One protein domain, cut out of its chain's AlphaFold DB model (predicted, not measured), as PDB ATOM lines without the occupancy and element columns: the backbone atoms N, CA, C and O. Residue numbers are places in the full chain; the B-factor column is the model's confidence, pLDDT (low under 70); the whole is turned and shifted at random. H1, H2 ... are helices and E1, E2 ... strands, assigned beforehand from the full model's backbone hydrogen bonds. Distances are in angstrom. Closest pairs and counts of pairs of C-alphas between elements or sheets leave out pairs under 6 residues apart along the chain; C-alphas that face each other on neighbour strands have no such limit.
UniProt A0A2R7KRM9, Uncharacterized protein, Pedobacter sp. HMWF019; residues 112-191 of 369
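Overview. This is residues 112 to 191 of the 369 residues of an uncharacterized protein of Pedobacter sp. HMWF019 (UniProt A0A2R7KRM9). What shape does the chain make? The curled sheet E1 to E4 and the hairpin E5 and E6 stand round a shared middle as a small, loosely closed barrel, open between E4 and E5, with E6 coming near E1 at one pair of C-alphas. The short helix H1 sits at one end near E1 and E2, and the stretch 161 to 176 loops outward. What are its parts? The 80 printed residues, under half of them in named elements, are mostly strand, with E1, E2, E3, E4, E5, E6 and H1 along the chain and two antiparallel sheets, E1 - E2 - E3 - E4 and E5 - E6. How large is it? It is compact, with a radius of gyration of the C-alphas of 12.2 A and spans of 39 by 30 by 20 A.

Along the chain. Where is the larger sheet? E1 is residues 116 to 119, beginning at C-alpha 116 (230.829, 113.670, 269.534); E2 is 122 to 127, 15.8 A long. E3 is 132 to 135, 9.8 A, and E4 is 142 to 144, 6.2 A. Where are the others? E5 is residues 155 to 160, 16.0 A long, and E6 is 177 to 182, 15.6 A long. H1 is residues 185 to 188, ending at C-alpha 188 (227.183, 116.365, 276.400).

Arrangement. How is the larger sheet joined? E1 to E4 form a meander, each strand the antiparallel neighbour of the one before: N 117 and O 124 are 2.8 A apart, N 125 and O 134 2.7 A, and N 133 and O 143 2.8 A, within hydrogen-bond range. It is only just strongly twisted, with C-alphas up to 4.2 A off its best plane. How does the second sheet stand? E5 and E6 are an antiparallel hairpin at 151 degrees, with N 155 and O 182 2.7 A apart, within hydrogen-bond range. The closest C-alphas of E1 and E6, Ile 119 and Val 180, are 7.4 A apart, while E4 and E5 are apart. What of H1? It only grazes the larger sheet; its closest C-alpha pair with E2 is Leu 188 and Val 126, 7.0 A. It is too short for an O i to N i+4 pair, and its one O i to N i+3 pair is within range.

Size, cuts and confidence. How far does it reach? The two C-alphas farthest apart, of Gln 112 and Asp 172, are 40.0 A apart. Is it continuous? The printed part has no cut, and the link from E5 to E6, 16 residues, is long. Where is confidence low? The mean pLDDT of the printed part is 89.6, and residue 112 and residues 172 to 175 are under 70.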
ATOM      1  N   GLN A 112     236.217 103.940 275.770       58.62
ATOM      2  CA  GLN A 112     234.765 103.850 275.506       58.62
ATOM      3  C   GLN A 112     234.257 104.783 274.393       58.62
ATOM      4  O   GLN A 112     233.050 104.849 274.181       58.62
ATOM      5  N   GLU A 113     235.165 105.453 273.677       75.50
ATOM      6  CA  GLU A 113     234.889 106.568 272.760       75.50
ATOM      7  C   GLU A 113     234.242 107.776 273.466       75.50
ATOM      8  O   GLU A 113     233.188 107.705 274.099       75.50
ATOM      9  N   LEU A 114     234.904 108.932 273.372       88.00
ATOM     10  CA  LEU A 114     234.346 110.189 273.866       88.00
ATOM     11  C   LEU A 114     233.150 110.615 272.994       88.00
ATOM     12  O   LEU A 114     233.131 110.310 271.796       88.00
ATOM     13  N   PRO A 115     232.165 111.343 273.548       93.06
ATOM     14  CA  PRO A 115     230.980 111.750 272.819       93.06
ATOM     15  C   PRO A 115     231.387 112.729 271.727       93.06
ATOM     16  O   PRO A 115     232.374 113.460 271.856       93.06
ATOM     17  N   LYS A 116     230.612 112.752 270.649       94.81
ATOM     18  CA  LYS A 116     230.829 113.670 269.534       94.81
ATOM     19  C   LYS A 116     229.675 114.654 269.452       94.81
ATOM     20  O   LYS A 116     228.521 114.285 269.653       94.81
ATOM     21  N   TYR A 117     229.998 115.896 269.132       96.94
ATOM     22  CA  TYR A 117     229.052 116.977 268.927       96.94
ATOM     23  C   TYR A 117     229.279 117.584 267.544       96.94
ATOM     24  O   TYR A 117     230.423 117.821 267.152       96.94
ATOM     25  N   GLN A 118     228.200 117.801 266.793       97.12
ATOM     26  CA  GLN A 118     228.283 118.344 265.441       97.12
ATOM     27  C   GLN A 118     228.125 119.864 265.466       97.12
ATOM     28  O   GLN A 118     227.175 120.386 266.052       97.12
ATOM     29  N   ILE A 119     229.029 120.572 264.788       95.88
ATOM     30  CA  ILE A 119     228.944 122.015 264.559       95.88
ATOM     31  C   ILE A 119     229.045 122.244 263.054       95.88
ATOM     32  O   ILE A 119     230.091 122.031 262.448       95.88
ATOM     33  N   GLY A 120     227.944 122.672 262.435       90.12
ATOM     34  CA  GLY A 120     227.874 122.762 260.978       90.12
ATOM     35  C   GLY A 120     228.028 121.383 260.334       90.12
ATOM     36  O   GLY A 120     227.231 120.487 260.600       90.12
ATOM     37  N   GLU A 121     229.040 121.225 259.485       91.81
ATOM     38  CA  GLU A 121     229.339 119.964 258.790       91.81
ATOM     39  C   GLU A 121     230.412 119.130 259.512       91.81
ATOM     40  O   GLU A 121     230.634 117.976 259.151       91.81
ATOM     41  N   ASP A 122     231.019 119.677 260.569       94.44
ATOM     42  CA  ASP A 122     232.174 119.099 261.247       94.44
ATOM     43  C   ASP A 122     231.816 118.453 262.589       94.44
ATOM     44  O   ASP A 122     230.901 118.881 263.303       94.44
ATOM     45  N   TRP A 123     232.585 117.428 262.951       96.00
ATOM     46  CA  TRP A 123     232.450 116.700 264.209       96.00
ATOM     47  C   TRP A 123     233.551 117.075 265.192       96.00
ATOM     48  O   TRP A 123     234.739 117.101 264.863       96.00
ATOM     49  N   PHE A 124     233.141 117.302 266.434       96.62
ATOM     50  CA  PHE A 124     234.024 117.612 267.544       96.62
ATOM     51  C   PHE A 124     233.876 116.565 268.636       96.62
ATOM     52  O   PHE A 124     232.772 116.207 269.033       96.62
ATOM     53  N   ILE A 125     235.002 116.099 269.151       94.56
ATOM     54  CA  ILE A 125     235.086 115.264 270.339       94.56
ATOM     55  C   ILE A 125     234.868 116.154 271.564       94.56
ATOM     56  O   ILE A 125     235.564 117.159 271.737       94.56
ATOM     57  N   VAL A 126     233.930 115.766 272.425       95.25
ATOM     58  CA  VAL A 126     233.674 116.424 273.708       95.25
ATOM     59  C   VAL A 126     234.693 115.914 274.729       95.25
ATOM     60  O   VAL A 126     234.647 114.759 275.148       95.25
ATOM     61  N   ASP A 127     235.627 116.775 275.128       91.62
ATOM     62  CA  ASP A 127     236.656 116.488 276.131       91.62
ATOM     63  C   ASP A 127     236.363 117.321 277.388       91.62
ATOM     64  O   ASP A 127     236.895 118.417 277.588       91.62
ATOM     65  N   VAL A 128     235.452 116.819 278.231       91.50
ATOM     66  CA  VAL A 128     235.045 117.509 279.470       91.50
ATOM     67  C   VAL A 128     236.148 117.552 280.519       91.50
ATOM     68  O   VAL A 128     236.152 118.457 281.356       91.50
ATOM     69  N   GLU A 129     237.114 116.632 280.455       84.94
ATOM     70  CA  GLU A 129     238.281 116.638 281.338       84.94
ATOM     71  C   GLU A 129     239.081 117.919 281.118       84.94
ATOM     72  O   GLU A 129     239.276 118.700 282.054       84.94
ATOM     73  N   ARG A 130     239.412 118.205 279.854       84.12
ATOM     74  CA  ARG A 130     240.102 119.439 279.455       84.12
ATOM     75  C   ARG A 130     239.187 120.640 279.263       84.12
ATOM     76  O   ARG A 130     239.676 121.724 278.973       84.12
ATOM     77  N   ALA A 131     237.879 120.462 279.439       91.50
ATOM     78  CA  ALA A 131     236.875 121.485 279.186       91.50
ATOM     79  C   ALA A 131     237.036 122.113 277.788       91.50
ATOM     80  O   ALA A 131     237.072 123.336 277.639       91.50
ATOM     81  N   GLN A 132     237.034 121.273 276.749       94.75
ATOM     82  CA  GLN A 132     237.126 121.718 275.358       94.75
ATOM     83  C   GLN A 132     236.348 120.827 274.377       94.75
ATOM     84  O   GLN A 132     236.107 119.645 274.629       94.75
ATOM     85  N   LEU A 133     236.021 121.387 273.214       96.44
ATOM     86  CA  LEU A 133     235.643 120.650 272.010       96.44
ATOM     87  C   LEU A 133     236.871 120.537 271.104       96.44
ATOM     88  O   LEU A 133     237.490 121.546 270.772       96.44
ATOM     89  N   ARG A 134     237.234 119.322 270.690       94.12
ATOM     90  CA  ARG A 134     238.395 119.074 269.821       94.12
ATOM     91  C   ARG A 134     237.940 118.518 268.485       94.12
ATOM     92  O   ARG A 134     237.251 117.504 268.468       94.12
ATOM     93  N   HIS A 135     238.327 119.144 267.382       94.50
ATOM     94  CA  HIS A 135     237.923 118.676 266.060       94.50
ATOM     95  C   HIS A 135     238.383 117.225 265.842       94.50
ATOM     96  O   HIS A 135     239.511 116.856 266.174       94.50
ATOM     97  N   GLU A 136     237.498 116.387 265.298       90.31
ATOM     98  CA  GLU A 136     237.738 114.948 265.157       90.31
ATOM     99  C   GLU A 136     238.919 114.657 264.219       90.31
ATOM    100  O   GLU A 136     239.849 113.943 264.590       90.31
ATOM    101  N   THR A 137     238.899 115.258 263.025       90.94
ATOM    102  CA  THR A 137     239.945 115.098 262.000       90.94
ATOM    103  C   THR A 137     241.211 115.922 262.255       90.94
ATOM    104  O   THR A 137     242.292 115.493 261.863       90.94
ATOM    105  N   TYR A 138     241.092 117.085 262.908       88.19
ATOM    106  CA  TYR A 138     242.164 118.076 263.079       88.19
ATOM    107  C   TYR A 138     242.378 118.400 264.570       88.19
ATOM    108  O   TYR A 138     241.905 119.430 265.049       88.19
ATOM    109  N   PRO A 139     243.031 117.520 265.355       83.88
ATOM    110  CA  PRO A 139     243.090 117.617 266.819       83.88
ATOM    111  C   PRO A 139     243.688 118.909 267.392       83.88
ATOM    112  O   PRO A 139     243.470 119.203 268.566       83.88
ATOM    113  N   GLU A 140     244.456 119.652 266.601       82.69
ATOM    114  CA  GLU A 140     244.998 120.969 266.930       82.69
ATOM    115  C   GLU A 140     243.931 122.073 266.958       82.69
ATOM    116  O   GLU A 140     244.123 123.098 267.611       82.69
ATOM    117  N   LYS A 141     242.792 121.859 266.287       88.88
ATOM    118  CA  LYS A 141     241.651 122.773 266.292       88.88
ATOM    119  C   LYS A 141     240.797 122.507 267.520       88.88
ATOM    120  O   LYS A 141     240.040 121.532 267.597       88.88
ATOM    121  N   VAL A 142     240.952 123.388 268.497       92.38
ATOM    122  CA  VAL A 142     240.335 123.275 269.815       92.38
ATOM    123  C   VAL A 142     239.468 124.497 270.075       92.38
ATOM    124  O   VAL A 142     239.878 125.629 269.834       92.38
ATOM    125  N   ILE A 143     238.272 124.253 270.604       96.06
ATOM    126  CA  ILE A 143     237.341 125.277 271.068       96.06
ATOM    127  C   ILE A 143     237.150 125.062 272.573       96.06
ATOM    128  O   ILE A 143     236.370 124.196 272.982       96.06
ATOM    129  N   PRO A 144     237.881 125.802 273.416       94.25
ATOM    130  CA  PRO A 144     237.702 125.743 274.860       94.25
ATOM    131  C   PRO A 144     236.272 126.118 275.280       94.25
ATOM    132  O   PRO A 144     235.652 127.008 274.699       94.25
ATOM    133  N   PHE A 145     235.722 125.488 276.320       94.31
ATOM    134  CA  PHE A 145     234.421 125.912 276.851       94.31
ATOM    135  C   PHE A 145     234.503 127.276 277.548       94.31
ATOM    136  O   PHE A 145     233.470 127.910 277.739       94.31
ATOM    137  N   ASP A 146     235.678 127.738 277.985       89.38
ATOM    138  CA  ASP A 146     235.848 129.012 278.702       89.38
ATOM    139  C   ASP A 146     235.714 130.254 277.801       89.38
ATOM    140  O   ASP A 146     235.301 131.304 278.293       89.38
ATOM    141  N   VAL A 147     235.947 130.120 276.491       90.31
ATOM    142  CA  VAL A 147     235.676 131.176 275.501       90.31
ATOM    143  C   VAL A 147     234.191 131.298 275.152       90.31
ATOM    144  O   VAL A 147     233.780 132.268 274.517       90.31
ATOM    145  N   MET A 148     233.362 130.341 275.580       93.56
ATOM    146  CA  MET A 148     231.920 130.370 275.345       93.56
ATOM    147  C   MET A 148     231.175 131.157 276.429       93.56
ATOM    148  O   MET A 148     231.477 131.095 277.627       93.56
ATOM    149  N   THR A 149     230.124 131.856 276.011       91.75
ATOM    150  CA  THR A 149     229.211 132.569 276.901       91.75
ATOM    151  C   THR A 149     228.175 131.610 277.476       91.75
ATOM    152  O   THR A 149     227.424 130.986 276.736       91.75
ATOM    153  N   ASP A 150     228.106 131.515 278.801       91.62
ATOM    154  CA  ASP A 150     227.078 130.785 279.538       91.62
ATOM    155  C   ASP A 150     225.765 131.581 279.558       91.62
ATOM    156  O   ASP A 150     225.665 132.651 280.165       91.62
ATOM    157  N   MET A 151     224.747 131.025 278.904       91.50
ATOM    158  CA  MET A 151     223.407 131.598 278.775       91.50
ATOM    159  C   MET A 151     222.435 131.099 279.857       91.50
ATOM    160  O   MET A 151     221.241 131.380 279.797       91.50
ATOM    161  N   GLY A 152     222.918 130.349 280.852       87.50
ATOM    162  CA  GLY A 152     222.128 129.807 281.965       87.50
ATOM    163  C   GLY A 152     221.480 128.442 281.701       87.50
ATOM    164  O   GLY A 152     221.100 127.774 282.661       87.50
ATOM    165  N   ALA A 153     221.404 128.017 280.438       89.06
ATOM    166  CA  ALA A 153     220.928 126.689 280.028       89.06
ATOM    167  C   ALA A 153     221.795 126.023 278.941       89.06
ATOM    168  O   ALA A 153     221.622 124.848 278.646       89.06
ATOM    169  N   TYR A 154     222.682 126.787 278.308       94.69
ATOM    170  CA  TYR A 154     223.565 126.353 277.233       94.69
ATOM    171  C   TYR A 154     224.716 127.353 277.106       94.69
ATOM    172  O   TYR A 154     224.714 128.420 277.729       94.69
ATOM    173  N   TYR A 155     225.682 127.021 276.265       95.81
ATOM    174  CA  TYR A 155     226.774 127.878 275.851       95.81
ATOM    175  C   TYR A 155     226.537 128.453 274.456       95.81
ATOM    176  O   TYR A 155     225.963 127.795 273.590       95.81
ATOM    177  N   THR A 156     227.005 129.675 274.222       96.44
ATOM    178  CA  THR A 156     227.059 130.268 272.885       96.44
ATOM    179  C   THR A 156     228.423 130.865 272.593       96.44
ATOM    180  O   THR A 156     229.088 131.386 273.490       96.44
ATOM    181  N   PHE A 157     228.849 130.783 271.341       95.88
ATOM    182  CA  PHE A 157     230.057 131.432 270.856       95.88
ATOM    183  C   PHE A 157     229.954 131.672 269.351       95.88
ATOM    184  O   PHE A 157     229.138 131.053 268.664       95.88
ATOM    185  N   ASP A 158     230.792 132.568 268.847       94.94
ATOM    186  CA  ASP A 158     230.918 132.804 267.416       94.94
ATOM    187  C   ASP A 158     231.956 131.831 266.852       94.94
ATOM    188  O   ASP A 158     233.070 131.736 267.360       94.94
ATOM    189  N   PHE A 159     231.579 131.069 265.832       94.31
ATOM    190  CA  PHE A 159     232.400 130.056 265.179       94.31
ATOM    191  C   PHE A 159     232.752 130.523 263.775       94.31
ATOM    192  O   PHE A 159     231.865 130.853 262.986       94.31
ATOM    193  N   ASP A 160     234.038 130.514 263.455       92.19
ATOM    194  CA  ASP A 160     234.512 130.779 262.107       92.19
ATOM    195  C   ASP A 160     234.625 129.463 261.331       92.19
ATOM    196  O   ASP A 160     235.429 128.590 261.659       92.19
ATOM    197  N   LYS A 161     233.827 129.329 260.269       90.44
ATOM    198  CA  LYS A 161     233.826 128.138 259.409       90.44
ATOM    199  C   LYS A 161     235.117 127.937 258.616       90.44
ATOM    200  O   LYS A 161     235.387 126.810 258.216       90.44
ATOM    201  N   ASN A 162     235.895 128.989 258.368       88.62
ATOM    202  CA  ASN A 162     237.127 128.876 257.589       88.62
ATOM    203  C   ASN A 162     238.239 128.250 258.432       88.62
ATOM    204  O   ASN A 162     238.898 127.299 258.010       88.62
ATOM    205  N   THR A 163     238.428 128.766 259.645       88.81
ATOM    206  CA  THR A 163     239.415 128.236 260.592       88.81
ATOM    207  C   THR A 163     238.911 126.987 261.313       88.81
ATOM    208  O   THR A 163     239.719 126.130 261.676       88.81
ATOM    209  N   GLN A 164     237.589 126.820 261.431       90.06
ATOM    210  CA  GLN A 164     236.902 125.813 262.248       90.06
ATOM    211  C   GLN A 164     237.224 125.964 263.744       90.06
ATOM    212  O   GLN A 164     237.431 124.982 264.462       90.06
ATOM    213  N   MET A 165     237.295 127.213 264.209       90.06
ATOM    214  CA  MET A 165     237.627 127.585 265.586       90.06
ATOM    215  C   MET A 165     236.649 128.640 266.122       90.06
ATOM    216  O   MET A 165     235.810 129.169 265.390       90.06
ATOM    217  N   ALA A 166     236.736 128.942 267.422       87.81
ATOM    218  CA  ALA A 166     236.070 130.124 267.962       87.81
ATOM    219  C   ALA A 166     236.632 131.382 267.289       87.81
ATOM    220  O   ALA A 166     237.846 131.551 267.205       87.81
ATOM    221  N   TYR A 167     235.739 132.255 266.835       86.50
ATOM    222  CA  TYR A 167     236.093 133.514 266.205       86.50
ATOM    223  C   TYR A 167     236.828 134.424 267.192       86.50
ATOM    224  O   TYR A 167     236.348 134.692 268.299       86.50
ATOM    225  N   CYS A 168     237.978 134.933 266.759       79.81
ATOM    226  CA  CYS A 168     238.745 135.943 267.465       79.81
ATOM    227  C   CYS A 168     238.599 137.283 266.725       79.81
ATOM    228  O   CYS A 168     239.025 137.389 265.578       79.81
ATOM    229  N   PRO A 169     238.061 138.345 267.354       74.06
ATOM    230  CA  PRO A 169     237.861 139.641 266.693       74.06
ATOM    231  C   PRO A 169     239.162 140.387 266.354       74.06
ATOM    232  O   PRO A 169     239.103 141.491 265.818       74.06
ATOM    233  N   PHE A 170     240.316 139.822 266.714       76.19
ATOM    234  CA  PHE A 170     241.641 140.351 266.401       76.19
ATOM    235  C   PHE A 170     242.296 139.650 265.207       76.19
ATOM    236  O   PHE A 170     243.396 140.045 264.830       76.19
ATOM    237  N   ASP A 171     241.647 138.634 264.632       72.94
ATOM    238  CA  ASP A 171     242.103 138.016 263.392       72.94
ATOM    239  C   ASP A 171     241.604 138.844 262.202       72.94
ATOM    240  O   ASP A 171     240.416 139.141 262.073       72.94
ATOM    241  N   ASP A 172     242.536 139.231 261.327       67.06
ATOM    242  CA  ASP A 172     242.255 140.053 260.140       67.06
ATOM    243  C   ASP A 172     241.452 139.291 259.063       67.06
ATOM    244  O   ASP A 172     240.925 139.896 258.123       67.06
ATOM    245  N   ASP A 173     241.337 137.966 259.195       66.38
ATOM    246  CA  ASP A 173     240.533 137.124 258.316       66.38
ATOM    247  C   ASP A 173     239.055 137.178 258.726       66.38
ATOM    248  O   ASP A 173     238.593 136.515 259.655       66.38
ATOM    249  N   LEU A 174     238.275 137.962 257.977       63.16
ATOM    250  CA  LEU A 174     236.815 137.961 258.058       63.16
ATOM    251  C   LEU A 174     236.268 136.646 257.483       63.16
ATOM    252  O   LEU A 174     235.914 136.554 256.304       63.16
ATOM    253  N   GLY A 175     236.224 135.614 258.320       68.69
ATOM    254  CA  GLY A 175     235.647 134.322 257.979       68.69
ATOM    255  C   GLY A 175     234.118 134.324 257.872       68.69
ATOM    256  O   GLY A 175     233.439 135.310 258.177       68.69
ATOM    257  N   GLN A 176     233.539 133.197 257.441       87.00
ATOM    258  CA  GLN A 176     232.089 133.001 257.529       87.00
ATOM    259  C   GLN A 176     231.722 132.666 258.979       87.00
ATOM    260  O   GLN A 176     231.663 131.499 259.369       87.00
ATOM    261  N   ILE A 177     231.461 133.712 259.760       90.94
ATOM    262  CA  ILE A 177     231.134 133.604 261.180       90.94
ATOM    263  C   ILE A 177     229.667 133.200 261.349       90.94
ATOM    264  O   ILE A 177     228.763 133.815 260.777       90.94
ATOM    265  N   ILE A 178     229.422 132.173 262.160       93.19
ATOM    266  CA  ILE A 178     228.086 131.787 262.619       93.19
ATOM    267  C   ILE A 178     228.043 131.755 264.143       93.19
ATOM    268  O   ILE A 178     229.007 131.359 264.786       93.19
ATOM    269  N   ASN A 179     226.910 132.124 264.732       95.69
ATOM    270  CA  ASN A 179     226.706 131.931 266.161       95.69
ATOM    271  C   ASN A 179     226.260 130.485 266.425       95.69
ATOM    272  O   ASN A 179     225.303 130.002 265.816       95.69
ATOM    273  N   VAL A 180     226.968 129.790 267.311       97.19
ATOM    274  CA  VAL A 180     226.734 128.381 267.639       97.19
ATOM    275  C   VAL A 180     226.175 128.278 269.048       97.19
ATOM    276  O   VAL A 180     226.633 128.954 269.966       97.19
ATOM    277  N   THR A 181     225.181 127.407 269.218       97.56
ATOM    278  CA  THR A 181     224.681 126.975 270.528       97.56
ATOM    279  C   THR A 181     225.263 125.606 270.851       97.56
ATOM    280  O   THR A 181     225.282 124.728 269.990       97.56
ATOM    281  N   VAL A 182     225.733 125.421 272.081       97.56
ATOM    282  CA  VAL A 182     226.316 124.172 272.582       97.56
ATOM    283  C   VAL A 182     225.652 123.839 273.921       97.56
ATOM    284  O   VAL A 182     225.603 124.714 274.784       97.56
ATOM    285  N   PRO A 183     225.126 122.622 274.136       97.25
ATOM    286  CA  PRO A 183     224.638 122.200 275.448       97.25
ATOM    287  C   PRO A 183     225.728 122.269 276.526       97.25
ATOM    288  O   PRO A 183     226.915 122.405 276.227       97.25
ATOM    289  N   TYR A 184     225.338 122.156 277.792       96.12
ATOM    290  CA  TYR A 184     226.315 122.071 278.872       96.12
ATOM    291  C   TYR A 184     227.148 120.786 278.798       96.12
ATOM    292  O   TYR A 184     226.726 119.777 278.236       96.12
ATOM    293  N   MET A 185     228.345 120.810 279.387       95.75
ATOM    294  CA  MET A 185     229.238 119.655 279.473       95.75
ATOM    295  C   MET A 185     228.551 118.474 280.156       95.75
ATOM    296  O   MET A 185     228.749 117.341 279.733       95.75
ATOM    297  N   VAL A 186     227.708 118.725 281.163       95.06
ATOM    298  CA  VAL A 186     226.885 117.683 281.790       95.06
ATOM    299  C   VAL A 186     225.915 117.011 280.815       95.06
ATOM    300  O   VAL A 186     225.735 115.798 280.882       95.06
ATOM    301  N   ASP A 187     225.333 117.765 279.884       95.31
ATOM    302  CA  ASP A 187     224.397 117.229 278.892       95.31
ATOM    303  C   ASP A 187     225.134 116.490 277.770       95.31
ATOM    304  O   ASP A 187     224.635 115.498 277.237       95.31
ATOM    305  N   LEU A 188     226.331 116.966 277.421       95.31
ATOM    306  CA  LEU A 188     227.183 116.365 276.400       95.31
ATOM    307  C   LEU A 188     227.890 115.091 276.886       95.31
ATOM    308  O   LEU A 188     228.079 114.162 276.102       95.31
ATOM    309  N   ASP A 189     228.310 115.057 278.153       93.62
ATOM    310  CA  ASP A 189     229.093 113.971 278.742       93.62
ATOM    311  C   ASP A 189     228.935 113.884 280.274       93.62
ATOM    312  O   ASP A 189     229.843 114.196 281.055       93.62
ATOM    313  N   LYS A 190     227.770 113.420 280.733       91.25
ATOM    314  CA  LYS A 190     227.500 113.200 282.165       91.25
ATOM    315  C   LYS A 190     228.456 112.198 282.808       91.25
ATOM    316  O   LYS A 190     228.831 112.384 283.964       91.25
ATOM    317  N   GLU A 191     228.863 111.146 282.097       87.50
ATOM    318  CA  GLU A 191     229.805 110.149 282.606       87.50
ATOM    319  C   GLU A 191     231.191 110.764 282.826       87.50
ATOM    320  O   GLU A 191     231.810 110.538 283.868       87.50
TER     321      GLU A 191